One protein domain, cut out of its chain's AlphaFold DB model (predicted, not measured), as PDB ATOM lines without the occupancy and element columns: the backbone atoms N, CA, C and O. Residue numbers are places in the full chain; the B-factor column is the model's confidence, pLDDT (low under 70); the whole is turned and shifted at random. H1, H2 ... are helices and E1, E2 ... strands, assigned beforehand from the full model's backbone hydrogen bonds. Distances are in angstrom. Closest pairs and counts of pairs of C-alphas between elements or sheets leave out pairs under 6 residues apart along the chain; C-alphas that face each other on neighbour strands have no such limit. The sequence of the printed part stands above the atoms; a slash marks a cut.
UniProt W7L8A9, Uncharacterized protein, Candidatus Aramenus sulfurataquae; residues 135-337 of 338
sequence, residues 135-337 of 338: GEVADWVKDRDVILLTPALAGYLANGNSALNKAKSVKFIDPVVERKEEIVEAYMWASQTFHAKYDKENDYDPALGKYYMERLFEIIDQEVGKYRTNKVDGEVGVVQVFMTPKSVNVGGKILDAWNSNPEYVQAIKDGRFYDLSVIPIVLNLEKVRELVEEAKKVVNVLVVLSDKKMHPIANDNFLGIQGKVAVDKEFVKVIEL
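AT A GLANCE: This is residues 135 to 337 of the 338 residues of an uncharacterized protein of Candidatus Aramenus sulfurataquae (UniProt W7L8A9). A twisted six-strand sheet makes one end of an elongated model, with H1 and H2 over one face and H9 over the other; from this end the long helical hairpin of H4 and H5 reaches away. H6 packs on H4 partway along it, H7 turns off at a corner from H6, and short H8 sits between H6 and the sheet end. The 203 printed residues hold nine named helices and six named strands, in the order H1 E1 H2 H3 E2 H4 H5 E3 H6 H7 H8 H9 E4 E5 E6; the mixed sheet runs E2 E1 E3 E4 E6 E5, and the class is mixed, helices and strands. The whole is compact, with a radius of gyration of the C-alphas of 18.8 A and spans of 59 by 38 by 25 A.

HOW THE PARTS SIT: E2, residues 169 to 172, is parallel to E1, residues 145 to 148, with N 146 and O 169 2.9 A apart, within hydrogen-bond range. E3, residues 236 to 241, is parallel to E1 (N 238 and O 147, 2.8 A) and to E4, residues 301 to 306 (N 239 and O 303, 2.8 A). E6, residues 332 to 336, is antiparallel to E4 (N 304 and O 333, 2.8 A) and forms a hairpin with E5, residues 324 to 328 (N 326 and O 334, 2.8 A). H9, residues 285 to 295, is over E3 at a height over the sheet of 9.7 A, the closest C-alphas being those of Gly 237 and Ala 295, 6.4 A. On the opposite face are H1, residues 135 to 141, and H2, residues 151 to 158. H3, residues 163 to 166, touches H1 (C-alphas of Ala 138 and Ala 163, 5.1 A). E1, H2, H3 and E2 form a strand-helix-strand unit, two parallel neighbour strands with helices between, its crossover right-handed; E3, H6, residues 254 to 260, H7, residues 262 to 269, H8, residues 279 to 282, H9 and E4 form another. H5, residues 206 to 227, only grazes the sheet with residues 224 to 227, and touches H4, residues 177 to 198, at a shallow tilt of 27 degrees, opposite ways (closest C-alphas Val 184 and Met 213, 6.4 A). H6 touches H4 at a steep tilt of 49 degrees (closest C-alphas Ala 186 and Leu 255, 5.8 A). H6, H7 and H9 have every O i to N i+4 pair within hydrogen-bond range; H4 has 16 of 18, H5 15 of 18, H1 1 of 3 but 3 of 4 O i to N i+3 pairs, H2 0 of 4 but 4 of 5, and H3 and H8 are too short for an O i to N i+4 pair.

IN THESE COORDINATES: H1 begins at C-alpha 135, (137.970, 144.406, 155.380). H4 is 31.0 A long and ends at C-alpha 198, (150.637, 185.344, 165.913); H5 is 31.8 A, with a kink of 43 degrees near residue 221. E6 ends at C-alpha 336, (153.306, 133.663, 153.024).

THE WHOLE: The farthest C-alphas, of Glu 201 and Lys 324, are 60.7 A apart. The printed part has no cut. The links E3 to H6 and E4 to E5 are long. Residues 200 to 201 and 314 to 316 have pLDDT under 70.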
ATOM      1  N   GLY A 135     138.898 145.397 155.921       90.56
ATOM      2  CA  GLY A 135     137.970 144.406 155.380       90.56
ATOM      3  C   GLY A 135     138.516 143.605 154.207       90.56
ATOM      4  O   GLY A 135     138.131 142.448 154.043       90.56
ATOM      5  N   GLU A 136     139.466 144.145 153.437       90.56
ATOM      6  CA  GLU A 136     140.112 143.410 152.340       90.56
ATOM      7  C   GLU A 136     140.971 142.230 152.827       90.56
ATOM      8  O   GLU A 136     141.340 141.373 152.022       90.56
ATOM      9  N   VAL A 137     141.274 142.165 154.128       91.19
ATOM     10  CA  VAL A 137     142.071 141.091 154.741       91.19
ATOM     11  C   VAL A 137     141.279 140.249 155.738       91.19
ATOM     12  O   VAL A 137     141.871 139.457 156.465       91.19
ATOM     13  N   ALA A 138     139.946 140.368 155.751       93.50
ATOM     14  CA  ALA A 138     139.080 139.657 156.692       93.50
ATOM     15  C   ALA A 138     139.329 138.138 156.713       93.50
ATOM     16  O   ALA A 138     139.436 137.556 157.789       93.50
ATOM     17  N   ASP A 139     139.486 137.507 155.547       94.94
ATOM     18  CA  ASP A 139     139.731 136.060 155.446       94.94
ATOM     19  C   ASP A 139     141.117 135.648 155.960       94.94
ATOM     20  O   ASP A 139     141.309 134.522 156.413       94.94
ATOM     21  N   TRP A 140     142.087 136.565 155.926       94.88
ATOM     22  CA  TRP A 140     143.446 136.314 156.403       94.88
ATOM     23  C   TRP A 140     143.573 136.416 157.915       94.88
ATOM     24  O   TRP A 140     144.477 135.796 158.468       94.88
ATOM     25  N   VAL A 141     142.697 137.182 158.569       96.06
ATOM     26  CA  VAL A 141     142.707 137.383 160.027       96.06
ATOM     27  C   VAL A 141     141.696 136.502 160.758       96.06
ATOM     28  O   VAL A 141     141.854 136.261 161.952       96.06
ATOM     29  N   LYS A 142     140.661 136.021 160.062       97.38
ATOM     30  CA  LYS A 142     139.566 135.250 160.654       97.38
ATOM     31  C   LYS A 142     140.077 134.006 161.390       97.38
ATOM     32  O   LYS A 142     140.856 133.238 160.834       97.38
ATOM     33  N   ASP A 143     139.594 133.812 162.619       97.50
ATOM     34  CA  ASP A 143     139.874 132.662 163.495       97.50
ATOM     35  C   ASP A 143     141.366 132.422 163.818       97.50
ATOM     36  O   ASP A 143     141.730 131.348 164.297       97.50
ATOM     37  N   ARG A 144     142.233 133.423 163.609       97.62
ATOM     38  CA  ARG A 144     143.684 133.342 163.856       97.62
ATOM     39  C   ARG A 144     144.133 134.264 164.977       97.62
ATOM     40  O   ARG A 144     143.460 135.251 165.285       97.62
ATOM     41  N   ASP A 145     145.279 133.951 165.565       98.19
ATOM     42  CA  ASP A 145     145.973 134.855 166.481       98.19
ATOM     43  C   ASP A 145     146.745 135.923 165.680       98.19
ATOM     44  O   ASP A 145     147.634 135.606 164.885       98.19
ATOM     45  N   VAL A 146     146.379 137.196 165.854       98.38
ATOM     46  CA  VAL A 146     146.871 138.323 165.045       98.38
ATOM     47  C   VAL A 146     147.702 139.285 165.891       98.38
ATOM     48  O   VAL A 146     147.263 139.736 166.952       98.38
ATOM     49  N   ILE A 147     148.865 139.681 165.377       98.38
ATOM     50  CA  ILE A 147     149.676 140.764 165.939       98.38
ATOM     51  C   ILE A 147     149.727 141.945 164.975       98.38
ATOM     52  O   ILE A 147     150.213 141.838 163.849       98.38
ATOM     53  N   LEU A 148     149.229 143.095 165.420       98.06
ATOM     54  CA  LEU A 148     149.414 144.360 164.723       98.06
ATOM     55  C   LEU A 148     150.790 144.915 165.102       98.06
ATOM     56  O   LEU A 148     151.084 145.122 166.280       98.06
ATOM     57  N   LEU A 149     151.644 145.154 164.112       97.50
ATOM     58  CA  LEU A 149     153.011 145.609 164.375       97.50
ATOM     59  C   LEU A 149     153.070 147.095 164.755       97.50
ATOM     60  O   LEU A 149     154.082 147.549 165.268       97.50
ATOM     61  N   THR A 150     151.993 147.849 164.534       96.31
ATOM     62  CA  THR A 150     151.855 149.251 164.954       96.31
ATOM     63  C   THR A 150     150.444 149.491 165.515       96.31
ATOM     64  O   THR A 150     149.537 148.697 165.235       96.31
ATOM     65  N   PRO A 151     150.195 150.598 166.242       96.88
ATOM     66  CA  PRO A 151     148.864 150.892 166.766       96.88
ATOM     67  C   PRO A 151     147.884 151.401 165.700       96.88
ATOM     68  O   PRO A 151     146.719 151.615 166.018       96.88
ATOM     69  N   ALA A 152     148.284 151.556 164.433       96.00
ATOM     70  CA  ALA A 152     147.474 152.206 163.400       96.00
ATOM     71  C   ALA A 152     146.146 151.507 163.068       96.00
ATOM     72  O   ALA A 152     145.290 152.125 162.435       96.00
ATOM     73  N   LEU A 153     145.944 150.252 163.506       96.06
ATOM     74  CA  LEU A 153     144.628 149.601 163.483       96.06
ATOM     75  C   LEU A 153     144.015 149.314 164.862       96.06
ATOM     76  O   LEU A 153     142.985 148.641 164.944       96.06
ATOM     77  N   ALA A 154     144.609 149.795 165.949       96.56
ATOM     78  CA  ALA A 154     144.114 149.517 167.291       96.56
ATOM     79  C   ALA A 154     142.677 150.033 167.456       96.56
ATOM     80  O   ALA A 154     141.818 149.319 167.964       96.56
ATOM     81  N   GLY A 155     142.377 151.221 166.931       96.38
ATOM     82  CA  GLY A 155     141.066 151.850 167.000       96.38
ATOM     83  C   GLY A 155     139.948 150.988 166.429       96.38
ATOM     84  O   GLY A 155     138.865 150.955 167.006       96.38
ATOM     85  N   TYR A 156     140.199 150.203 165.378       95.38
ATOM     86  CA  TYR A 156     139.201 149.293 164.798       95.38
ATOM     87  C   TYR A 156     138.798 148.158 165.760       95.38
ATOM     88  O   TYR A 156     137.678 147.655 165.669       95.38
ATOM     89  N   LEU A 157     139.647 147.802 166.733       95.56
ATOM     90  CA  LEU A 157     139.331 146.824 167.789       95.56
ATOM     91  C   LEU A 157     138.235 147.314 168.739       95.56
ATOM     92  O   LEU A 157     137.557 146.507 169.372       95.56
ATOM     93  N   ALA A 158     138.035 148.630 168.838       94.88
ATOM     94  CA  ALA A 158     136.957 149.196 169.638       94.88
ATOM     95  C   ALA A 158     135.576 148.985 168.990       94.88
ATOM     96  O   ALA A 158     134.567 149.082 169.694       94.88
ATOM     97  N   ASN A 159     135.509 148.704 167.682       94.62
ATOM     98  CA  ASN A 159     134.274 148.606 166.906       94.62
ATOM     99  C   ASN A 159     133.979 147.164 166.490       94.62
ATOM    100  O   ASN A 159     134.614 146.648 165.576       94.62
ATOM    101  N   GLY A 160     132.949 146.555 167.086       92.81
ATOM    102  CA  GLY A 160     132.562 145.157 166.848       92.81
ATOM    103  C   GLY A 160     132.242 144.781 165.394       92.81
ATOM    104  O   GLY A 160     132.236 143.599 165.071       92.81
ATOM    105  N   ASN A 161     132.023 145.754 164.502       92.44
ATOM    106  CA  ASN A 161     131.798 145.509 163.073       92.44
ATOM    107  C   ASN A 161     133.097 145.431 162.249       92.44
ATOM    108  O   ASN A 161     133.037 145.159 161.050       92.44
ATOM    109  N   SER A 162     134.265 145.692 162.844       94.81
ATOM    110  CA  SER A 162     135.544 145.591 162.136       94.81
ATOM    111  C   SER A 162     135.906 144.142 161.800       94.81
ATOM    112  O   SER A 162     135.658 143.226 162.586       94.81
ATOM    113  N   ALA A 163     136.593 143.943 160.670       93.12
ATOM    114  CA  ALA A 163     137.181 142.660 160.291       93.12
ATOM    115  C   ALA A 163     138.119 142.074 161.362       93.12
ATOM    116  O   ALA A 163     138.185 140.854 161.496       93.12
ATOM    117  N   LEU A 164     138.779 142.916 162.166       95.06
ATOM    118  CA  LEU A 164     139.652 142.455 163.250       95.06
ATOM    119  C   LEU A 164     138.894 141.722 164.368       95.06
ATOM    120  O   LEU A 164     139.474 140.859 165.016       95.06
ATOM    121  N   ASN A 165     137.592 141.979 164.555       93.06
ATOM    122  CA  ASN A 165     136.777 141.249 165.539       93.06
ATOM    123  C   ASN A 165     136.423 139.822 165.099       93.06
ATOM    124  O   ASN A 165     135.823 139.078 165.868       93.06
ATOM    125  N   LYS A 166     136.778 139.430 163.868       94.75
ATOM    126  CA  LYS A 166     136.648 138.047 163.387       94.75
ATOM    127  C   LYS A 166     137.880 137.197 163.710       94.75
ATOM    128  O   LYS A 166     137.852 135.995 163.466       94.75
ATOM    129  N   ALA A 167     138.965 137.805 164.185       97.06
ATOM    130  CA  ALA A 167     140.151 137.083 164.625       97.06
ATOM    131  C   ALA A 167     139.896 136.368 165.957       97.06
ATOM    132  O   ALA A 167     139.058 136.791 166.755       97.06
ATOM    133  N   LYS A 168     140.652 135.299 166.218       97.44
ATOM    134  CA  LYS A 168     140.591 134.568 167.491       97.44
ATOM    135  C   LYS A 168     141.154 135.413 168.631       97.44
ATOM    136  O   LYS A 168     140.579 135.463 169.716       97.44
ATOM    137  N   SER A 169     142.268 136.094 168.380       97.56
ATOM    138  CA  SER A 169     142.806 137.116 169.269       97.56
ATOM    139  C   SER A 169     143.532 138.183 168.458       97.56
ATOM    140  O   SER A 169     144.063 137.903 167.383       97.56
ATOM    141  N   VAL A 170     143.545 139.416 168.967       98.12
ATOM    142  CA  VAL A 170     144.337 140.504 168.390       98.12
ATOM    143  C   VAL A 170     145.114 141.203 169.490       98.12
ATOM    144  O   VAL A 170     144.552 141.550 170.532       98.12
ATOM    145  N   LYS A 171     146.401 141.428 169.246       98.25
ATOM    146  CA  LYS A 171     147.260 142.284 170.064       98.25
ATOM    147  C   LYS A 171     147.970 143.307 169.190       98.25
ATOM    148  O   LYS A 171     148.015 143.139 167.972       98.25
ATOM    149  N   PHE A 172     148.539 144.347 169.790       98.12
ATOM    150  CA  PHE A 172     149.351 145.311 169.046       98.12
ATOM    151  C   PHE A 172     150.582 145.790 169.809       98.12
ATOM    152  O   PHE A 172     150.557 145.892 171.037       98.12
ATOM    153  N   ILE A 173     151.634 146.104 169.054       98.06
ATOM    154  CA  ILE A 173     152.811 146.828 169.543       98.06
ATOM    155  C   ILE A 173     152.540 148.330 169.449       98.06
ATOM    156  O   ILE A 173     151.989 148.802 168.452       98.06
ATOM    157  N   ASP A 174     152.940 149.085 170.472       97.56
ATOM    158  CA  ASP A 174     152.628 150.510 170.591       97.56
ATOM    159  C   ASP A 174     153.870 151.387 170.822       97.56
ATOM    160  O   ASP A 174     154.118 151.836 171.940       97.56
ATOM    161  N   PRO A 175     154.638 151.705 169.767       95.94
ATOM    162  CA  PRO A 175     155.753 152.647 169.875       95.94
ATOM    163  C   PRO A 175     155.304 154.096 170.139       95.94
ATOM    164  O   PRO A 175     156.136 154.965 170.397       95.94
ATOM    165  N   VAL A 176     154.003 154.394 170.014       97.38
ATOM    166  CA  VAL A 176     153.471 155.757 170.141       97.38
ATOM    167  C   VAL A 176     153.260 156.112 171.606       97.38
ATOM    168  O   VAL A 176     153.663 157.196 172.028       97.38
ATOM    169  N   VAL A 177     152.672 155.214 172.406       96.12
ATOM    170  CA  VAL A 177     152.471 155.461 173.845       96.12
ATOM    171  C   VAL A 177     153.792 155.630 174.596       96.12
ATOM    172  O   VAL A 177     153.872 156.454 175.503       96.12
ATOM    173  N   GLU A 178     154.843 154.917 174.180       93.69
ATOM    174  CA  GLU A 178     156.191 155.018 174.757       93.69
ATOM    175  C   GLU A 178     156.769 156.434 174.639       93.69
ATOM    176  O   GLU A 178     157.636 156.825 175.417       93.69
ATOM    177  N   ARG A 179     156.255 157.225 173.691       97.12
ATOM    178  CA  ARG A 179     156.657 158.610 173.430       97.12
ATOM    179  C   ARG A 179     155.575 159.626 173.795       97.12
ATOM    180  O   ARG A 179     155.655 160.769 173.354       97.12
ATOM    181  N   LYS A 180     154.566 159.247 174.595       97.69
ATOM    182  CA  LYS A 180     153.431 160.118 174.965       97.69
ATOM    183  C   LYS A 180     153.890 161.491 175.461       97.69
ATOM    184  O   LYS A 180     153.404 162.501 174.960       97.69
ATOM    185  N   GLU A 181     154.802 161.527 176.431       97.94
ATOM    186  CA  GLU A 181     155.280 162.780 177.033       97.94
ATOM    187  C   GLU A 181     155.945 163.678 175.988       97.94
ATOM    188  O   GLU A 181     155.568 164.836 175.843       97.94
ATOM    189  N   GLU A 182     156.843 163.116 175.178       98.25
ATOM    190  CA  GLU A 182     157.536 163.841 174.113       98.25
ATOM    191  C   GLU A 182     156.572 164.381 173.044       98.25
ATOM    192  O   GLU A 182     156.726 165.510 172.580       98.25
ATOM    193  N   ILE A 183     155.561 163.596 172.656       98.44
ATOM    194  CA  ILE A 183     154.533 164.016 171.696       98.44
ATOM    195  C   ILE A 183     153.742 165.202 172.254       98.44
ATOM    196  O   ILE A 183     153.557 166.200 171.555       98.44
ATOM    197  N   VAL A 184     153.282 165.105 173.506       98.19
ATOM    198  CA  VAL A 184     152.536 166.185 174.168       98.19
ATOM    199  C   VAL A 184     153.409 167.432 174.273       98.19
ATOM    200  O   VAL A 184     152.975 168.509 173.878       98.19
ATOM    201  N   GLU A 185     154.654 167.306 174.728       97.69
ATOM    202  CA  GLU A 185     155.594 168.428 174.819       97.69
ATOM    203  C   GLU A 185     155.857 169.087 173.462       97.69
ATOM    204  O   GLU A 185     155.887 170.317 173.372       97.69
ATOM    205  N   ALA A 186     155.985 168.301 172.392       97.69
ATOM    206  CA  ALA A 186     156.203 168.833 171.055       97.69
ATOM    207  C   ALA A 186     155.002 169.655 170.560       97.69
ATOM    208  O   ALA A 186     155.172 170.789 170.104       97.69
ATOM    209  N   TYR A 187     153.777 169.137 170.689       97.31
ATOM    210  CA  TYR A 187     152.573 169.878 170.294       97.31
ATOM    211  C   TYR A 187     152.290 171.084 171.198       97.31
ATOM    212  O   TYR A 187     151.829 172.123 170.718       97.31
ATOM    213  N   MET A 188     152.631 170.993 172.483       96.25
ATOM    214  CA  MET A 188     152.611 172.132 173.398       96.25
ATOM    215  C   MET A 188     153.578 173.227 172.945       96.25
ATOM    216  O   MET A 188     153.188 174.394 172.889       96.25
ATOM    217  N   TRP A 189     154.806 172.864 172.566       95.94
ATOM    218  CA  TRP A 189     155.776 173.796 171.994       95.94
ATOM    219  C   TRP A 189     155.256 174.432 170.702       95.94
ATOM    220  O   TRP A 189     155.363 175.649 170.542       95.94
ATOM    221  N   ALA A 190     154.663 173.645 169.801       94.81
ATOM    222  CA  ALA A 190     154.110 174.141 168.542       94.81
ATOM    223  C   ALA A 190     153.010 175.186 168.791       94.81
ATOM    224  O   ALA A 190     153.074 176.290 168.249       94.81
ATOM    225  N   SER A 191     152.065 174.870 169.679       93.12
ATOM    226  CA  SER A 191     150.956 175.758 170.050       93.12
ATOM    227  C   SER A 191     151.474 177.045 170.694       93.12
ATOM    228  O   SER A 191     151.189 178.144 170.221       93.12
ATOM    229  N   GLN A 192     152.330 176.940 171.713       92.44
ATOM    230  CA  GLN A 192     152.907 178.113 172.378       92.44
ATOM    231  C   GLN A 192     153.722 178.986 171.417       92.44
ATOM    232  O   GLN A 192     153.628 180.211 171.469       92.44
ATOM    233  N   THR A 193     154.491 178.375 170.513       92.31
ATOM    234  CA  THR A 193     155.282 179.100 169.507       92.31
ATOM    235  C   THR A 193     154.386 179.834 168.514       92.31
ATOM    236  O   THR A 193     154.697 180.966 168.139       92.31
ATOM    237  N   PHE A 194     153.279 179.218 168.091       90.88
ATOM    238  CA  PHE A 194     152.285 179.869 167.248       90.88
ATOM    239  C   PHE A 194     151.674 181.082 167.961       90.88
ATOM    240  O   PHE A 194     151.754 182.196 167.441       90.88
ATOM    241  N   HIS A 195     151.161 180.910 169.181       88.81
ATOM    242  CA  HIS A 195     150.527 182.010 169.912       88.81
ATOM    243  C   HIS A 195     151.506 183.143 170.236       88.81
ATOM    244  O   HIS A 195     151.184 184.302 170.002       88.81
ATOM    245  N   ALA A 196     152.739 182.834 170.648       88.19
ATOM    246  CA  ALA A 196     153.754 183.855 170.919       88.19
ATOM    247  C   ALA A 196     154.090 184.728 169.693       88.19
ATOM    248  O   ALA A 196     154.513 185.874 169.847       88.19
ATOM    249  N   LYS A 197     153.929 184.196 168.474       87.56
ATOM    250  CA  LYS A 197     154.211 184.919 167.224       87.56
ATOM    251  C   LYS A 197     152.982 185.601 166.624       87.56
ATOM    252  O   LYS A 197     153.122 186.681 166.051       87.56
ATOM    253  N   TYR A 198     151.813 184.968 166.706       82.56
ATOM    254  CA  TYR A 198     150.637 185.344 165.913       82.56
ATOM    255  C   TYR A 198     149.412 185.732 166.752       82.56
ATOM    256  O   TYR A 198     148.543 186.438 166.237       82.56
ATOM    257  N   ASP A 199     149.345 185.348 168.028       76.12
ATOM    258  CA  ASP A 199     148.233 185.684 168.919       76.12
ATOM    259  C   ASP A 199     148.610 186.822 169.873       76.12
ATOM    260  O   ASP A 199     149.225 186.635 170.921       76.12
ATOM    261  N   LYS A 200     148.199 188.037 169.511       68.94
ATOM    262  CA  LYS A 200     148.458 189.240 170.313       68.94
ATOM    263  C   LYS A 200     147.694 189.259 171.641       68.94
ATOM    264  O   LYS A 200     148.036 190.066 172.502       68.94
ATOM    265  N   GLU A 201     146.658 188.432 171.797       68.56
ATOM    266  CA  GLU A 201     145.777 188.443 172.971       68.56
ATOM    267  C   GLU A 201     146.253 187.489 174.085       68.56
ATOM    268  O   GLU A 201     145.733 187.572 175.197       68.56
ATOM    269  N   ASN A 202     147.274 186.647 173.840       70.44
ATOM    270  CA  ASN A 202     147.767 185.624 174.780       70.44
ATOM    271  C   ASN A 202     146.627 184.762 175.359       70.44
ATOM    272  O   ASN A 202     146.563 184.508 176.565       70.44
ATOM    273  N   ASP A 203     145.700 184.331 174.504       84.12
ATOM    274  CA  ASP A 203     144.508 183.605 174.944       84.12
ATOM    275  C   ASP A 203     144.713 182.081 175.035       84.12
ATOM    276  O   ASP A 203     143.770 181.335 175.302       84.12
ATOM    277  N   TYR A 204     145.946 181.614 174.847       90.94
ATOM    278  CA  TYR A 204     146.316 180.217 175.026       90.94
ATOM    279  C   TYR A 204     146.570 179.891 176.500       90.94
ATOM    280  O   TYR A 204     147.386 180.541 177.156       90.94
ATOM    281  N   ASP A 205     145.910 178.854 177.012       95.12
ATOM    282  CA  ASP A 205     146.146 178.292 178.340       95.12
ATOM    283  C   ASP A 205     146.958 176.990 178.230       95.12
ATOM    284  O   ASP A 205     146.414 175.942 177.862       95.12
ATOM    285  N   PRO A 206     148.257 177.005 178.588       95.25
ATOM    286  CA  PRO A 206     149.087 175.817 178.477       95.25
ATOM    287  C   PRO A 206     148.634 174.630 179.329       95.25
ATOM    288  O   PRO A 206     148.841 173.481 178.935       95.25
ATOM    289  N   ALA A 207     148.047 174.882 180.500       96.69
ATOM    290  CA  ALA A 207     147.629 173.816 181.400       96.69
ATOM    291  C   ALA A 207     146.399 173.096 180.839       96.69
ATOM    292  O   ALA A 207     146.360 171.864 180.827       96.69
ATOM    293  N   LEU A 208     145.430 173.853 180.316       97.56
ATOM    294  CA  LEU A 208     144.274 173.269 179.638       97.56
ATOM    295  C   LEU A 208     144.684 172.544 178.348       97.56
ATOM    296  O   LEU A 208     144.189 171.444 178.104       97.56
ATOM    297  N   GLY A 209     145.585 173.124 177.550       97.31
ATOM    298  CA  GLY A 209     146.059 172.499 176.313       97.31
ATOM    299  C   GLY A 209     146.739 171.154 176.566       97.31
ATOM    300  O   GLY A 209     146.364 170.146 175.962       97.31
ATOM    301  N   LYS A 210     147.644 171.103 177.553       97.88
ATOM    302  CA  LYS A 210     148.298 169.860 177.980       97.88
ATOM    303  C   LYS A 210     147.276 168.825 178.445       97.88
ATOM    304  O   LYS A 210     147.285 167.701 177.948       97.88
ATOM    305  N   TYR A 211     146.364 169.225 179.336       97.94
ATOM    306  CA  TYR A 211     145.296 168.351 179.819       97.94
ATOM    307  C   TYR A 211     144.491 167.754 178.655       97.94
ATOM    308  O   TYR A 211     144.183 166.564 178.635       97.94
ATOM    309  N   TYR A 212     144.136 168.581 177.672       97.88
ATOM    310  CA  TYR A 212     143.324 168.160 176.539       97.88
ATOM    311  C   TYR A 212     144.042 167.135 175.649       97.88
ATOM    312  O   TYR A 212     143.445 166.127 175.271       97.88
ATOM    313  N   MET A 213     145.333 167.343 175.372       97.88
ATOM    314  CA  MET A 213     146.159 166.383 174.633       97.88
ATOM    315  C   MET A 213     146.331 165.065 175.403       97.88
ATOM    316  O   MET A 213     146.208 163.984 174.827       97.88
ATOM    317  N   GLU A 214     146.576 165.131 176.715       98.06
ATOM    318  CA  GLU A 214     146.718 163.947 177.572       98.06
ATOM    319  C   GLU A 214     145.427 163.128 177.637       98.06
ATOM    320  O   GLU A 214     145.482 161.896 177.558       98.06
ATOM    321  N   ARG A 215     144.273 163.803 177.678       97.56
ATOM    322  CA  ARG A 215     142.952 163.169 177.655       97.56
ATOM    323  C   ARG A 215     142.733 162.310 176.407       97.56
ATOM    324  O   ARG A 215     142.078 161.274 176.503       97.56
ATOM    325  N   LEU A 216     143.263 162.692 175.239       98.25
ATOM    326  CA  LEU A 216     143.168 161.843 174.043       98.25
ATOM    327  C   LEU A 216     143.861 160.494 174.272       98.25
ATOM    328  O   LEU A 216     143.275 159.453 173.984       98.25
ATOM    329  N   PHE A 217     145.079 160.503 174.820       98.31
ATOM    330  CA  PHE A 217     145.805 159.270 175.135       98.31
ATOM    331  C   PHE A 217     145.079 158.422 176.179       98.31
ATOM    332  O   PHE A 217     145.036 157.205 176.037       98.31
ATOM    333  N   GLU A 218     144.496 159.046 177.205       98.12
ATOM    334  CA  GLU A 218     143.697 158.337 178.212       98.12
ATOM    335  C   GLU A 218     142.506 157.615 177.583       98.12
ATOM    336  O   GLU A 218     142.243 156.460 177.899       98.12
ATOM    337  N   ILE A 219     141.811 158.266 176.652       98.00
ATOM    338  CA  ILE A 219     140.666 157.672 175.957       98.00
ATOM    339  C   ILE A 219     141.090 156.545 175.027       98.00
ATOM    340  O   ILE A 219     140.449 155.498 174.996       98.00
ATOM    341  N   ILE A 220     142.183 156.730 174.290       98.25
ATOM    342  CA  ILE A 220     142.764 155.668 173.468       98.25
ATOM    343  C   ILE A 220     143.098 154.456 174.349       98.25
ATOM    344  O   ILE A 220     142.726 153.330 174.019       98.25
ATOM    345  N   ASP A 221     143.738 154.671 175.496       98.06
ATOM    346  CA  ASP A 221     144.091 153.595 176.421       98.06
ATOM    347  C   ASP A 221     142.853 152.888 177.000       98.06
ATOM    348  O   ASP A 221     142.802 151.657 177.027       98.06
ATOM    349  N   GLN A 222     141.806 153.635 177.356       98.06
ATOM    350  CA  GLN A 222     140.523 153.074 177.801       98.06
ATOM    351  C   GLN A 222     139.862 152.194 176.730       98.06
ATOM    352  O   GLN A 222     139.318 151.132 177.047       98.06
ATOM    353  N   GLU A 223     139.902 152.614 175.466       97.62
ATOM    354  CA  GLU A 223     139.247 151.901 174.366       97.62
ATOM    355  C   GLU A 223     140.023 150.654 173.925       97.62
ATOM    356  O   GLU A 223     139.419 149.611 173.644       97.62
ATOM    357  N   VAL A 224     141.355 150.745 173.841       97.75
ATOM    358  CA  VAL A 224     142.177 149.718 173.177       97.75
ATOM    359  C   VAL A 224     143.393 149.252 173.978       97.75
ATOM    360  O   VAL A 224     143.970 148.224 173.631       97.75
ATOM    361  N   GLY A 225     143.759 149.906 175.081       97.75
ATOM    362  CA  GLY A 225     144.978 149.612 175.851       97.75
ATOM    363  C   GLY A 225     145.089 148.160 176.327       97.75
ATOM    364  O   GLY A 225     146.179 147.594 176.341       97.75
ATOM    365  N   LYS A 226     143.959 147.492 176.596       97.62
ATOM    366  CA  LYS A 226     143.915 146.067 176.980       97.62
ATOM    367  C   LYS A 226     144.455 145.092 175.919       97.62
ATOM    368  O   LYS A 226     144.751 143.950 176.260       97.62
ATOM    369  N   TYR A 227     144.545 145.505 174.652       97.94
ATOM    370  CA  TYR A 227     145.097 144.690 173.561       97.94
ATOM    371  C   TYR A 227     146.594 144.953 173.324       97.94
ATOM    372  O   TYR A 227     147.223 144.257 172.524       97.94
ATOM    373  N   ARG A 228     147.184 145.947 173.997       97.81
ATOM    374  CA  ARG A 228     148.605 146.279 173.864       97.81
ATOM    375  C   ARG A 228     149.479 145.133 174.383       97.81
ATOM    376  O   ARG A 228     149.157 144.482 175.376       97.81
ATOM    377  N   THR A 229     150.606 144.892 173.724       97.62
ATOM    378  CA  THR A 229     151.620 143.910 174.130       97.62
ATOM    379  C   THR A 229     153.020 144.407 173.784       97.62
ATOM    380  O   THR A 229     153.189 145.210 172.874       97.62
ATOM    381  N   ASN A 230     154.029 143.865 174.468       95.81
ATOM    382  CA  ASN A 230     155.449 144.105 174.168       95.81
ATOM    383  C   ASN A 230     156.107 142.887 173.498       95.81
ATOM    384  O   ASN A 230     157.326 142.799 173.418       95.81
ATOM    385  N   LYS A 231     155.304 141.894 173.102       95.75
ATOM    386  CA  LYS A 231     155.767 140.657 172.470       95.75
ATOM    387  C   LYS A 231     155.184 140.550 171.076       95.75
ATOM    388  O   LYS A 231     153.959 140.566 170.939       95.75
ATOM    389  N   VAL A 232     156.052 140.383 170.084       95.06
ATOM    390  CA  VAL A 232     155.647 140.021 168.729       95.06
ATOM    391  C   VAL A 232     155.391 138.514 168.701       95.06
ATOM    392  O   VAL A 232     156.323 137.718 168.744       95.06
ATOM    393  N   ASP A 233     154.116 138.129 168.707       93.88
ATOM    394  CA  ASP A 233     153.667 136.732 168.717       93.88
ATOM    395  C   ASP A 233     152.283 136.618 168.063       93.88
ATOM    396  O   ASP A 233     151.432 137.483 168.275       93.88
ATOM    397  N   GLY A 234     152.065 135.571 167.272       94.69
ATOM    398  CA  GLY A 234     150.831 135.335 166.525       94.69
ATOM    399  C   GLY A 234     151.051 134.526 165.247       94.69
ATOM    400  O   GLY A 234     152.170 134.363 164.763       94.69
ATOM    401  N   GLU A 235     149.960 134.037 164.668       97.00
ATOM    402  CA  GLU A 235     149.970 133.328 163.383       97.00
ATOM    403  C   GLU A 235     150.105 134.302 162.205       97.00
ATOM    404  O   GLU A 235     150.755 133.993 161.201       97.00
ATOM    405  N   VAL A 236     149.493 135.484 162.339       98.00
ATOM    406  CA  VAL A 236     149.443 136.522 161.305       98.00
ATOM    407  C   VAL A 236     149.984 137.835 161.857       98.00
ATOM    408  O   VAL A 236     149.432 138.400 162.801       98.00
ATOM    409  N   GLY A 237     151.038 138.349 161.231       97.62
ATOM    410  CA  GLY A 237     151.509 139.711 161.450       97.62
ATOM    411  C   GLY A 237     150.797 140.672 160.506       97.62
ATOM    412  O   GLY A 237     150.733 140.415 159.306       97.62
ATOM    413  N   VAL A 238     150.288 141.791 161.015       97.19
ATOM    414  CA  VAL A 238     149.724 142.868 160.191       97.19
ATOM    415  C   VAL A 238     150.529 144.134 160.424       97.19
ATOM    416  O   VAL A 238     150.489 144.717 161.508       97.19
ATOM    417  N   VAL A 239     151.248 144.578 159.400       95.69
ATOM    418  CA  VAL A 239     151.997 145.832 159.417       95.69
ATOM    419  C   VAL A 239     151.237 146.908 158.662       95.69
ATOM    420  O   VAL A 239     150.760 146.697 157.546       95.69
ATOM    421  N   GLN A 240     151.131 148.075 159.283       92.69
ATOM    422  CA  GLN A 240     150.544 149.259 158.682       92.69
ATOM    423  C   GLN A 240     151.656 150.212 158.286       92.69
ATOM    424  O   GLN A 240     152.556 150.492 159.077       92.69
ATOM    425  N   VAL A 241     151.580 150.718 157.064       91.38
ATOM    426  CA  VAL A 241     152.557 151.655 156.526       91.38
ATOM    427  C   VAL A 241     151.851 152.955 156.192       91.38
ATOM    428  O   VAL A 241     150.951 152.987 155.354       91.38
ATOM    429  N   PHE A 242     152.281 154.038 156.833       90.81
ATOM    430  CA  PHE A 242     151.902 155.381 156.416       90.81
ATOM    431  C   PHE A 242     152.789 155.810 155.250       90.81
ATOM    432  O   PHE A 242     154.009 155.936 155.388       90.81
ATOM    433  N   MET A 243     152.184 156.056 154.092       87.06
ATOM    434  CA  MET A 243     152.902 156.506 152.904       87.06
ATOM    435  C   MET A 243     153.117 158.019 152.978       87.06
ATOM    436  O   MET A 243     152.302 158.832 152.514       87.06
ATOM    437  N   THR A 244     154.239 158.405 153.582       85.12
ATOM    438  CA  THR A 244     154.688 159.796 153.713       85.12
ATOM    439  C   THR A 244     155.826 160.101 152.736       85.12
ATOM    440  O   THR A 244     156.560 159.186 152.350       85.12
ATOM    441  N   PRO A 245     156.022 161.369 152.325       84.69
ATOM    442  CA  PRO A 245     157.210 161.756 151.569       84.69
ATOM    443  C   PRO A 245     158.492 161.304 152.284       84.69
ATOM    444  O   PRO A 245     158.596 161.404 153.507       84.69
ATOM    445  N   LYS A 246     159.475 160.795 151.528       84.31
ATOM    446  CA  LYS A 246     160.755 160.321 152.093       84.31
ATOM    447  C   LYS A 246     161.485 161.416 152.867       84.31
ATOM    448  O   LYS A 246     162.158 161.125 153.845       84.31
ATOM    449  N   SER A 247     161.336 162.659 152.427       87.12
ATOM    450  CA  SER A 247     161.923 163.847 153.036       87.12
ATOM    451  C   SER A 247     161.499 164.059 154.485       87.12
ATOM    452  O   SER A 247     162.328 164.506 155.264       87.12
ATOM    453  N   VAL A 248     160.268 163.711 154.867       88.44
ATOM    454  CA  VAL A 248     159.757 163.896 156.241       88.44
ATOM    455  C   VAL A 248     159.820 162.630 157.097       88.44
ATOM    456  O   VAL A 248     159.521 162.686 158.287       88.44
ATOM    457  N   ASN A 249     160.207 161.494 156.509       87.19
ATOM    458  CA  ASN A 249     160.363 160.222 157.210       87.19
ATOM    459  C   ASN A 249     161.732 160.188 157.907       87.19
ATOM    460  O   ASN A 249     162.721 159.716 157.347       87.19
ATOM    461  N   VAL A 250     161.795 160.773 159.102       89.44
ATOM    462  CA  VAL A 250     163.040 160.987 159.852       89.44
ATOM    463  C   VAL A 250     162.930 160.395 161.251       89.44
ATOM    464  O   VAL A 250     161.921 160.570 161.914       89.44
ATOM    465  N   GLY A 251     163.958 159.685 161.717       88.56
ATOM    466  CA  GLY A 251     164.004 159.166 163.087       88.56
ATOM    467  C   GLY A 251     164.413 160.219 164.124       88.56
ATOM    468  O   GLY A 251     164.706 161.367 163.798       88.56
ATOM    469  N   GLY A 252     164.489 159.801 165.389       92.50
ATOM    470  CA  GLY A 252     164.986 160.633 166.489       92.50
ATOM    471  C   GLY A 252     163.899 161.419 167.224       92.50
ATOM    472  O   GLY A 252     162.720 161.054 167.194       92.50
ATOM    473  N   LYS A 253     164.316 162.470 167.944       96.12
ATOM    474  CA  LYS A 253     163.428 163.306 168.761       96.12
ATOM    475  C   LYS A 253     162.507 164.168 167.893       96.12
ATOM    476  O   LYS A 253     162.952 164.730 166.894       96.12
ATOM    477  N   ILE A 254     161.245 164.309 168.292       97.38
ATOM    478  CA  ILE A 254     160.193 164.988 167.517       97.38
ATOM    479  C   ILE A 254     160.547 166.456 167.281       97.38
ATOM    480  O   ILE A 254     160.548 166.917 166.142       97.38
ATOM    481  N   LEU A 255     160.898 167.185 168.345       96.56
ATOM    482  CA  LEU A 255     161.250 168.599 168.227       96.56
ATOM    483  C   LEU A 255     162.521 168.820 167.403       96.56
ATOM    484  O   LEU A 255     162.586 169.783 166.640       96.56
ATOM    485  N   ASP A 256     163.509 167.933 167.511       96.75
ATOM    486  CA  ASP A 256     164.733 168.033 166.714       96.75
ATOM    487  C   ASP A 256     164.425 167.810 165.230       96.75
ATOM    488  O   ASP A 256     164.875 168.578 164.378       96.75
ATOM    489  N   ALA A 257     163.597 166.813 164.911       96.38
ATOM    490  CA  ALA A 257     163.128 166.558 163.555       96.38
ATOM    491  C   ALA A 257     162.366 167.762 162.977       96.38
ATOM    492  O   ALA A 257     162.671 168.196 161.865       96.38
ATOM    493  N   TRP A 258     161.433 168.355 163.725       96.94
ATOM    494  CA  TRP A 258     160.691 169.537 163.269       96.94
ATOM    495  C   TRP A 258     161.580 170.770 163.059       96.94
ATOM    496  O   TRP A 258     161.342 171.545 162.134       96.94
ATOM    497  N   ASN A 259     162.626 170.943 163.871       95.62
ATOM    498  CA  ASN A 259     163.520 172.103 163.791       95.62
ATOM    499  C   ASN A 259     164.716 171.928 162.837       95.62
ATOM    500  O   ASN A 259     165.400 172.909 162.548       95.62
ATOM    501  N   SER A 260     164.983 170.716 162.343       95.31
ATOM    502  CA  SER A 260     166.119 170.435 161.447       95.31
ATOM    503  C   SER A 260     165.707 169.991 160.045       95.31
ATOM    504  O   SER A 260     166.455 170.207 159.089       95.31
ATOM    505  N   ASN A 261     164.519 169.405 159.889       96.44
ATOM    506  CA  ASN A 261     164.026 168.989 158.586       96.44
ATOM    507  C   ASN A 261     163.570 170.203 157.752       96.44
ATOM    508  O   ASN A 261     162.723 170.965 158.224       96.44
ATOM    509  N   PRO A 262     164.047 170.376 156.505       95.94
ATOM    510  CA  PRO A 262     163.710 171.544 155.690       95.94
ATOM    511  C   PRO A 262     162.207 171.778 155.483       95.94
ATOM    512  O   PRO A 262     161.779 172.931 155.478       95.94
ATOM    513  N   GLU A 263     161.402 170.719 155.338       95.06
ATOM    514  CA  GLU A 263     159.959 170.857 155.109       95.06
ATOM    515  C   GLU A 263     159.234 171.348 156.363       95.06
ATOM    516  O   GLU A 263     158.459 172.305 156.291       95.06
ATOM    517  N   TYR A 264     159.543 170.770 157.530       96.00
ATOM    518  CA  TYR A 264     158.969 171.222 158.801       96.00
ATOM    519  C   TYR A 264     159.425 172.633 159.168       96.00
ATOM    520  O   TYR A 264     158.603 173.468 159.546       96.00
ATOM    521  N   VAL A 265     160.709 172.942 158.977       96.38
ATOM    522  CA  VAL A 265     161.246 174.290 159.204       96.38
ATOM    523  C   VAL A 265     160.519 175.315 158.337       96.38
ATOM    524  O   VAL A 265     160.190 176.403 158.817       96.38
ATOM    525  N   GLN A 266     160.249 174.988 157.071       96.00
ATOM    526  CA  GLN A 266     159.503 175.875 156.185       96.00
ATOM    527  C   GLN A 266     158.045 176.036 156.639       96.00
ATOM    528  O   GLN A 266     157.559 177.163 156.700       96.00
ATOM    529  N   ALA A 267     157.368 174.952 157.030       95.00
ATOM    530  CA  ALA A 267     156.011 175.019 157.576       95.00
ATOM    531  C   ALA A 267     155.928 175.921 158.824       95.00
ATOM    532  O   ALA A 267     155.058 176.786 158.898       95.00
ATOM    533  N   ILE A 268     156.881 175.801 159.754       95.06
ATOM    534  CA  ILE A 268     156.964 176.638 160.964       95.06
ATOM    535  C   ILE A 268     157.187 178.115 160.614       95.06
ATOM    536  O   ILE A 268     156.572 178.994 161.223       95.06
ATOM    537  N   LYS A 269     158.065 178.413 159.647       93.56
ATOM    538  CA  LYS A 269     158.310 179.792 159.182       93.56
ATOM    539  C   LYS A 269     157.067 180.413 158.552       93.56
ATOM    540  O   LYS A 269     156.801 181.591 158.782       93.56
ATOM    541  N   ASP A 270     156.303 179.611 157.821       93.81
ATOM    542  CA  ASP A 270     155.080 180.035 157.141       93.81
ATOM    543  C   ASP A 270     153.850 180.055 158.068       93.81
ATOM    544  O   ASP A 270     152.741 180.326 157.611       93.81
ATOM    545  N   GLY A 271     154.011 179.747 159.361       90.81
ATOM    546  CA  GLY A 271     152.909 179.682 160.326       90.81
ATOM    547  C   GLY A 271     151.980 178.475 160.144       90.81
ATOM    548  O   GLY A 271     150.928 178.413 160.778       90.81
ATOM    549  N   ARG A 272     152.355 177.490 159.319       92.62
ATOM    550  CA  ARG A 272     151.584 176.265 159.058       92.62
ATOM    551  C   ARG A 272     151.883 175.175 160.087       92.62
ATOM    552  O   ARG A 272     152.310 174.076 159.753       92.62
ATOM    553  N   PHE A 273     151.649 175.465 161.365       91.69
ATOM    554  CA  PHE A 273     151.869 174.491 162.447       91.69
ATOM    555  C   PHE A 273     150.941 173.269 162.348       91.69
ATOM    556  O   PHE A 273     151.289 172.198 162.832       91.69
ATOM    557  N   TYR A 274     149.801 173.403 161.667       88.25
ATOM    558  CA  TYR A 274     148.888 172.295 161.381       88.25
ATOM    559  C   TYR A 274     149.460 171.256 160.394       88.25
ATOM    560  O   TYR A 274     148.897 170.169 160.291       88.25
ATOM    561  N   ASP A 275     150.562 171.563 159.692       91.88
ATOM    562  CA  ASP A 275     151.279 170.615 158.821       91.88
ATOM    563  C   ASP A 275     152.279 169.734 159.608       91.88
ATOM    564  O   ASP A 275     152.874 168.811 159.046       91.88
ATOM    565  N   LEU A 276     152.493 169.999 160.904       94.56
ATOM    566  CA  LEU A 276     153.402 169.218 161.745       94.56
ATOM    567  C   LEU A 276     152.780 167.866 162.130       94.56
ATOM    568  O   LEU A 276     151.698 167.793 162.717       94.56
ATOM    569  N   SER A 277     153.504 166.785 161.842       94.94
ATOM    570  CA  SER A 277     153.095 165.404 162.124       94.94
ATOM    571  C   SER A 277     154.193 164.668 162.889       94.94
ATOM    572  O   SER A 277     155.388 164.876 162.654       94.94
ATOM    573  N   VAL A 278     153.780 163.812 163.821       96.44
ATOM    574  CA  VAL A 278     154.647 162.908 164.586       96.44
ATOM    575  C   VAL A 278     154.670 161.504 163.988       96.44
ATOM    576  O   VAL A 278     155.649 160.788 164.191       96.44
ATOM    577  N   ILE A 279     153.651 161.106 163.215       95.56
ATOM    578  CA  ILE A 279     153.584 159.786 162.559       95.56
ATOM    579  C   ILE A 279     154.870 159.428 161.794       95.56
ATOM    580  O   ILE A 279     155.444 158.383 162.102       95.56
ATOM    581  N   PRO A 280     155.383 160.239 160.844       94.69
ATOM    582  CA  PRO A 280     156.573 159.873 160.071       94.69
ATOM    583  C   PRO A 280     157.866 159.898 160.891       94.69
ATOM    584  O   PRO A 280     158.913 159.544 160.355       94.69
ATOM    585  N   ILE A 281     157.797 160.315 162.162       96.44
ATOM    586  CA  ILE A 281     158.923 160.358 163.094       96.44
ATOM    587  C   ILE A 281     158.894 159.156 164.036       96.44
ATOM    588  O   ILE A 281     159.899 158.465 164.215       96.44
ATOM    589  N   VAL A 282     157.731 158.883 164.625       95.94
ATOM    590  CA  VAL A 282     157.520 157.802 165.595       95.94
ATOM    591  C   VAL A 282     157.344 156.453 164.899       95.94
ATOM    592  O   VAL A 282     157.935 155.462 165.316       95.94
ATOM    593  N   LEU A 283     156.573 156.424 163.810       94.31
ATOM    594  CA  LEU A 283     156.310 155.247 162.978       94.31
ATOM    595  C   LEU A 283     157.064 155.353 161.644       94.31
ATOM    596  O   LEU A 283     156.535 155.049 160.573       94.31
ATOM    597  N   ASN A 284     158.309 155.829 161.711       92.69
ATOM    598  CA  ASN A 284     159.185 155.945 160.551       92.69
ATOM    599  C   ASN A 284     159.518 154.560 159.945       92.69
ATOM    600  O   ASN A 284     159.321 153.512 160.567       92.69
ATOM    601  N   LEU A 285     160.049 154.549 158.720       89.06
ATOM    602  CA  LEU A 285     160.321 153.309 157.985       89.06
ATOM    603  C   LEU A 285     161.357 152.409 158.666       89.06
ATOM    604  O   LEU A 285     161.275 151.193 158.519       89.06
ATOM    605  N   GLU A 286     162.323 152.971 159.392       90.50
ATOM    606  CA  GLU A 286     163.303 152.188 160.150       90.50
ATOM    607  C   GLU A 286     162.616 151.420 161.280       90.50
ATOM    608  O   GLU A 286     162.774 150.202 161.371       90.50
ATOM    609  N   LYS A 287     161.759 152.095 162.058       93.19
ATOM    610  CA  LYS A 287     161.002 151.454 163.137       93.19
ATOM    611  C   LYS A 287     160.061 150.372 162.610       93.19
ATOM    612  O   LYS A 287     159.992 149.278 163.165       93.19
ATOM    613  N   VAL A 288     159.359 150.647 161.509       93.31
ATOM    614  CA  VAL A 288     158.469 149.664 160.872       93.31
ATOM    615  C   VAL A 288     159.255 148.449 160.363       93.31
ATOM    616  O   VAL A 288     158.803 147.317 160.534       93.31
ATOM    617  N   ARG A 289     160.443 148.648 159.778       92.88
ATOM    618  CA  ARG A 289     161.317 147.547 159.338       92.88
ATOM    619  C   ARG A 289     161.793 146.691 160.504       92.88
ATOM    620  O   ARG A 289     161.735 145.475 160.390       92.88
ATOM    621  N   GLU A 290     162.219 147.305 161.605       93.75
ATOM    622  CA  GLU A 290     162.632 146.594 162.824       93.75
ATOM    623  C   GLU A 290     161.536 145.625 163.296       93.75
ATOM    624  O   GLU A 290     161.783 144.430 163.467       93.75
ATOM    625  N   LEU A 291     160.302 146.123 163.406       95.56
ATOM    626  CA  LEU A 291     159.143 145.335 163.825       95.56
ATOM    627  C   LEU A 291     158.821 144.202 162.840       95.56
ATOM    628  O   LEU A 291     158.495 143.085 163.242       95.56
ATOM    629  N   VAL A 292     158.930 144.473 161.538       95.38
ATOM    630  CA  VAL A 292     158.733 143.469 160.484       95.38
ATOM    631  C   VAL A 292     159.805 142.376 160.548       95.38
ATOM    632  O   VAL A 292     159.470 141.198 160.409       95.38
ATOM    633  N   GLU A 293     161.072 142.724 160.778       94.31
ATOM    634  CA  GLU A 293     162.167 141.754 160.934       94.31
ATOM    635  C   GLU A 293     161.987 140.854 162.157       94.31
ATOM    636  O   GLU A 293     162.296 139.661 162.105       94.31
ATOM    637  N   GLU A 294     161.465 141.394 163.257       94.88
ATOM    638  CA  GLU A 294     161.092 140.589 164.418       94.88
ATOM    639  C   GLU A 294     159.936 139.636 164.083       94.88
ATOM    640  O   GLU A 294     160.045 138.428 164.303       94.88
ATOM    641  N   ALA A 295     158.870 140.149 163.459       95.25
ATOM    642  CA  ALA A 295     157.681 139.369 163.122       95.25
ATOM    643  C   ALA A 295     157.975 138.199 162.175       95.25
ATOM    644  O   ALA A 295     157.475 137.095 162.399       95.25
ATOM    645  N   LYS A 296     158.836 138.389 161.164       93.44
ATOM    646  CA  LYS A 296     159.223 137.337 160.198       93.44
ATOM    647  C   LYS A 296     159.762 136.060 160.858       93.44
ATOM    648  O   LYS A 296     159.701 134.973 160.279       93.44
ATOM    649  N   LYS A 297     160.308 136.176 162.071       92.50
ATOM    650  CA  LYS A 297     160.876 135.049 162.824       92.50
ATOM    651  C   LYS A 297     159.810 134.173 163.473       92.50
ATOM    652  O   LYS A 297     160.114 133.024 163.792       92.50
ATOM    653  N   VAL A 298     158.579 134.652 163.621       94.62
ATOM    654  CA  VAL A 298     157.543 133.962 164.404       94.62
ATOM    655  C   VAL A 298     156.229 133.764 163.653       94.62
ATOM    656  O   VAL A 298     155.642 132.695 163.787       94.62
ATOM    657  N   VAL A 299     155.803 134.722 162.825       96.19
ATOM    658  CA  VAL A 299     154.514 134.644 162.118       96.19
ATOM    659  C   VAL A 299     154.609 133.793 160.848       96.19
ATOM    660  O   VAL A 299     155.668 133.698 160.224       96.19
ATOM    661  N   ASN A 300     153.485 133.207 160.433       95.75
ATOM    662  CA  ASN A 300     153.395 132.412 159.200       95.75
ATOM    663  C   ASN A 300     153.017 133.275 157.991       95.75
ATOM    664  O   ASN A 300     153.473 133.038 156.873       95.75
ATOM    665  N   VAL A 301     152.187 134.295 158.221       96.69
ATOM    666  CA  VAL A 301     151.709 135.216 157.187       96.69
ATOM    667  C   VAL A 301     151.979 136.647 157.623       96.69
ATOM    668  O   VAL A 301     151.685 137.022 158.758       96.69
ATOM    669  N   LEU A 302     152.497 137.455 156.702       96.62
ATOM    670  CA  LEU A 302     152.631 138.895 156.873       96.62
ATOM    671  C   LEU A 302     151.674 139.624 155.929       96.62
ATOM    672  O   LEU A 302     151.738 139.479 154.708       96.62
ATOM    673  N   VAL A 303     150.796 140.428 156.510       95.88
ATOM    674  CA  VAL A 303     149.855 141.301 155.815       95.88
ATOM    675  C   VAL A 303     150.380 142.730 155.894       95.88
ATOM    676  O   VAL A 303     150.596 143.255 156.983       95.88
ATOM    677  N   VAL A 304     150.571 143.370 154.746       94.62
ATOM    678  CA  VAL A 304     150.984 144.773 154.635       94.62
ATOM    679  C   VAL A 304     149.782 145.594 154.191       94.62
ATOM    680  O   VAL A 304     149.223 145.348 153.121       94.62
ATOM    681  N   LEU A 305     149.405 146.577 155.002       94.19
ATOM    682  CA  LEU A 305     148.335 147.531 154.718       94.19
ATOM    683  C   LEU A 305     148.906 148.941 154.628       94.19
ATOM    684  O   LEU A 305     149.814 149.294 155.378       94.19
ATOM    685  N   SER A 306     148.356 149.761 153.739       92.19
ATOM    686  CA  SER A 306     148.796 151.143 153.547       92.19
ATOM    687  C   SER A 306     147.623 152.111 153.473       92.19
ATOM    688  O   SER A 306     146.566 151.765 152.943       92.19
ATOM    689  N   ASP A 307     147.828 153.334 153.967       90.44
ATOM    690  CA  ASP A 307     146.847 154.424 153.886       90.44
ATOM    691  C   ASP A 307     146.756 155.034 152.472       90.44
ATOM    692  O   ASP A 307     145.790 155.721 152.134       90.44
ATOM    693  N   LYS A 308     147.741 154.753 151.608       90.19
ATOM    694  CA  LYS A 308     147.768 155.164 150.191       90.19
ATOM    695  C   LYS A 308     148.166 154.012 149.270       90.19
ATOM    696  O   LYS A 308     148.617 152.958 149.712       90.19
ATOM    697  N   LYS A 309     148.031 154.225 147.959       88.44
ATOM    698  CA  LYS A 309     148.450 153.247 146.948       88.44
ATOM    699  C   LYS A 309     149.952 152.950 147.060       88.44
ATOM    700  O   LYS A 309     150.769 153.866 147.035       88.44
ATOM    701  N   MET A 310     150.290 151.670 147.131       84.88
ATOM    702  CA  MET A 310     151.640 151.121 147.067       84.88
ATOM    703  C   MET A 310     151.937 150.594 145.663       84.88
ATOM    704  O   MET A 310     151.055 150.067 144.976       84.88
ATOM    705  N   HIS A 311     153.206 150.653 145.266       79.31
ATOM    706  CA  HIS A 311     153.680 149.934 144.088       79.31
ATOM    707  C   HIS A 311     153.596 148.404 144.295       79.31
ATOM    708  O   HIS A 311     153.485 147.930 145.431       79.31
ATOM    709  N   PRO A 312     153.592 147.605 143.213       77.56
ATOM    710  CA  PRO A 312     153.739 146.151 143.307       77.56
ATOM    711  C   PRO A 312     155.015 145.758 144.061       77.56
ATOM    712  O   PRO A 312     156.038 146.429 143.907       77.56
ATOM    713  N   ILE A 313     154.988 144.654 144.820       76.56
ATOM    714  CA  ILE A 313     156.156 144.211 145.617       76.56
ATOM    715  C   ILE A 313     157.380 143.966 144.727       76.56
ATOM    716  O   ILE A 313     158.504 144.257 145.131       76.56
ATOM    717  N   ALA A 314     157.164 143.482 143.500       66.75
ATOM    718  CA  ALA A 314     158.229 143.254 142.525       66.75
ATOM    719  C   ALA A 314     159.014 144.531 142.162       66.75
ATOM    720  O   ALA A 314     160.166 144.438 141.746       66.75
ATOM    721  N   ASN A 315     158.399 145.706 142.328       65.88
ATOM    722  CA  ASN A 315     158.977 146.993 141.948       65.88
ATOM    723  C   ASN A 315     159.548 147.770 143.142       65.88
ATOM    724  O   ASN A 315     160.462 148.567 142.951       65.88
ATOM    725  N   ASP A 316     159.013 147.574 144.351       65.19
ATOM    726  CA  ASP A 316     159.445 148.316 145.540       65.19
ATOM    727  C   ASP A 316     159.220 147.510 146.830       65.19
ATOM    728  O   ASP A 316     158.210 147.648 147.524       65.19
ATOM    729  N   ASN A 317     160.179 146.643 147.167       74.44
ATOM    730  CA  ASN A 317     160.178 145.905 148.429       74.44
ATOM    731  C   ASN A 317     160.861 146.710 149.542       74.44
ATOM    732  O   ASN A 317     161.875 146.298 150.114       74.44
ATOM    733  N   PHE A 318     160.310 147.881 149.855       74.94
ATOM    734  CA  PHE A 318     160.886 148.790 150.846       74.94
ATOM    735  C   PHE A 318     160.950 148.204 152.269       74.94
ATOM    736  O   PHE A 318     161.659 148.764 153.105       74.94
ATOM    737  N   LEU A 319     160.260 147.094 152.556       80.38
ATOM    738  CA  LEU A 319     160.308 146.366 153.834       80.38
ATOM    739  C   LEU A 319     161.254 145.146 153.817       80.38
ATOM    740  O   LEU A 319     161.325 144.410 154.802       80.38
ATOM    741  N   GLY A 320     161.953 144.892 152.704       79.12
ATOM    742  CA  GLY A 320     162.895 143.774 152.572       79.12
ATOM    743  C   GLY A 320     162.261 142.400 152.822       79.12
ATOM    744  O   GLY A 320     162.899 141.509 153.379       79.12
ATOM    745  N   ILE A 321     160.975 142.221 152.510       81.69
ATOM    746  CA  ILE A 321     160.242 140.985 152.803       81.69
ATOM    747  C   ILE A 321     160.470 139.960 151.689       81.69
ATOM    748  O   ILE A 321     160.176 140.228 150.529       81.69
ATOM    749  N   GLN A 322     160.966 138.776 152.040       80.00
ATOM    750  CA  GLN A 322     161.048 137.627 151.137       80.00
ATOM    751  C   GLN A 322     159.947 136.624 151.499       80.00
ATOM    752  O   GLN A 322     159.648 136.447 152.677       80.00
ATOM    753  N   GLY A 323     159.329 135.994 150.499       82.12
ATOM    754  CA  GLY A 323     158.246 135.027 150.692       82.12
ATOM    755  C   GLY A 323     157.387 134.858 149.441       82.12
ATOM    756  O   GLY A 323     157.605 135.533 148.427       82.12
ATOM    757  N   LYS A 324     156.401 133.961 149.503       89.44
ATOM    758  CA  LYS A 324     155.439 133.768 148.412       89.44
ATOM    759  C   LYS A 324     154.336 134.818 148.527       89.44
ATOM    760  O   LYS A 324     153.609 134.870 149.514       89.44
ATOM    761  N   VAL A 325     154.207 135.663 147.509       91.50
ATOM    762  CA  VAL A 325     153.168 136.699 147.469       91.50
ATOM    763  C   VAL A 325     151.828 136.051 147.122       91.50
ATOM    764  O   VAL A 325     151.645 135.554 146.012       91.50
ATOM    765  N   ALA A 326     150.898 136.048 148.075       92.00
ATOM    766  CA  ALA A 326     149.546 135.521 147.898       92.00
ATOM    767  C   ALA A 326     148.569 136.594 147.385       92.00
ATOM    768  O   ALA A 326     147.655 136.289 146.621       92.00
ATOM    769  N   VAL A 327     148.767 137.858 147.781       92.12
ATOM    770  CA  VAL A 327     147.961 139.009 147.337       92.12
ATOM    771  C   VAL A 327     148.881 140.197 147.058       92.12
ATOM    772  O   VAL A 327     149.703 140.541 147.905       92.12
ATOM    773  N   ASP A 328     148.713 140.848 145.903       91.06
ATOM    774  CA  ASP A 328     149.469 142.044 145.495       91.06
ATOM    775  C   ASP A 328     148.528 143.124 144.923       91.06
ATOM    776  O   ASP A 328     148.450 143.347 143.716       91.06
ATOM    777  N   LYS A 329     147.746 143.771 145.794       90.94
ATOM    778  CA  LYS A 329     146.813 144.854 145.431       90.94
ATOM    779  C   LYS A 329     147.384 146.224 145.784       90.94
ATOM    780  O   LYS A 329     148.351 146.332 146.530       90.94
ATOM    781  N   GLU A 330     146.765 147.297 145.294       88.25
ATOM    782  CA  GLU A 330     147.246 148.670 145.521       88.25
ATOM    783  C   GLU A 330     147.393 149.046 147.011       88.25
ATOM    784  O   GLU A 330     148.307 149.783 147.343       88.25
ATOM    785  N   PHE A 331     146.540 148.550 147.913       90.50
ATOM    786  CA  PHE A 331     146.551 148.925 149.344       90.50
ATOM    787  C   PHE A 331     146.904 147.770 150.281       90.50
ATOM    788  O   PHE A 331     147.161 147.988 151.462       90.50
ATOM    789  N   VAL A 332     146.901 146.546 149.752       93.00
ATOM    790  CA  VAL A 332     147.003 145.315 150.528       93.00
ATOM    791  C   VAL A 332     147.987 144.387 149.855       93.00
ATOM    792  O   VAL A 332     147.804 144.026 148.689       93.00
ATOM    793  N   LYS A 333     148.988 143.952 150.610       93.12
ATOM    794  CA  LYS A 333     149.858 142.849 150.220       93.12
ATOM    795  C   LYS A 333     149.775 141.740 151.256       93.12
ATOM    796  O   LYS A 333     149.722 142.024 152.448       93.12
ATOM    797  N   VAL A 334     149.795 140.489 150.813       94.38
ATOM    798  CA  VAL A 334     149.855 139.328 151.708       94.38
ATOM    799  C   VAL A 334     150.982 138.418 151.266       94.38
ATOM    800  O   VAL A 334     151.068 138.052 150.092       94.38
ATOM    801  N   ILE A 335     151.844 138.074 152.216       94.38
ATOM    802  CA  ILE A 335     153.074 137.330 151.984       94.38
ATOM    803  C   ILE A 335     153.079 136.119 152.915       94.38
ATOM    804  O   ILE A 335     153.052 136.260 154.138       94.38
ATOM    805  N   GLU A 336     153.109 134.930 152.324       94.31
ATOM    806  CA  GLU A 336     153.306 133.663 153.024       94.31
ATOM    807  C   GLU A 336     154.805 133.496 153.289       94.31
ATOM    808  O   GLU A 336     155.620 133.510 152.357       94.31
ATOM    809  N   LEU A 337     155.172 133.391 154.565       92.25
ATOM    810  CA  LEU A 337     156.561 133.249 155.000       92.25
ATOM    811  C   LEU A 337     156.960 131.782 155.197       92.25
ATOM    812  O   LEU A 337     158.156 131.485 155.173       92.25
TER     813      LEU A 337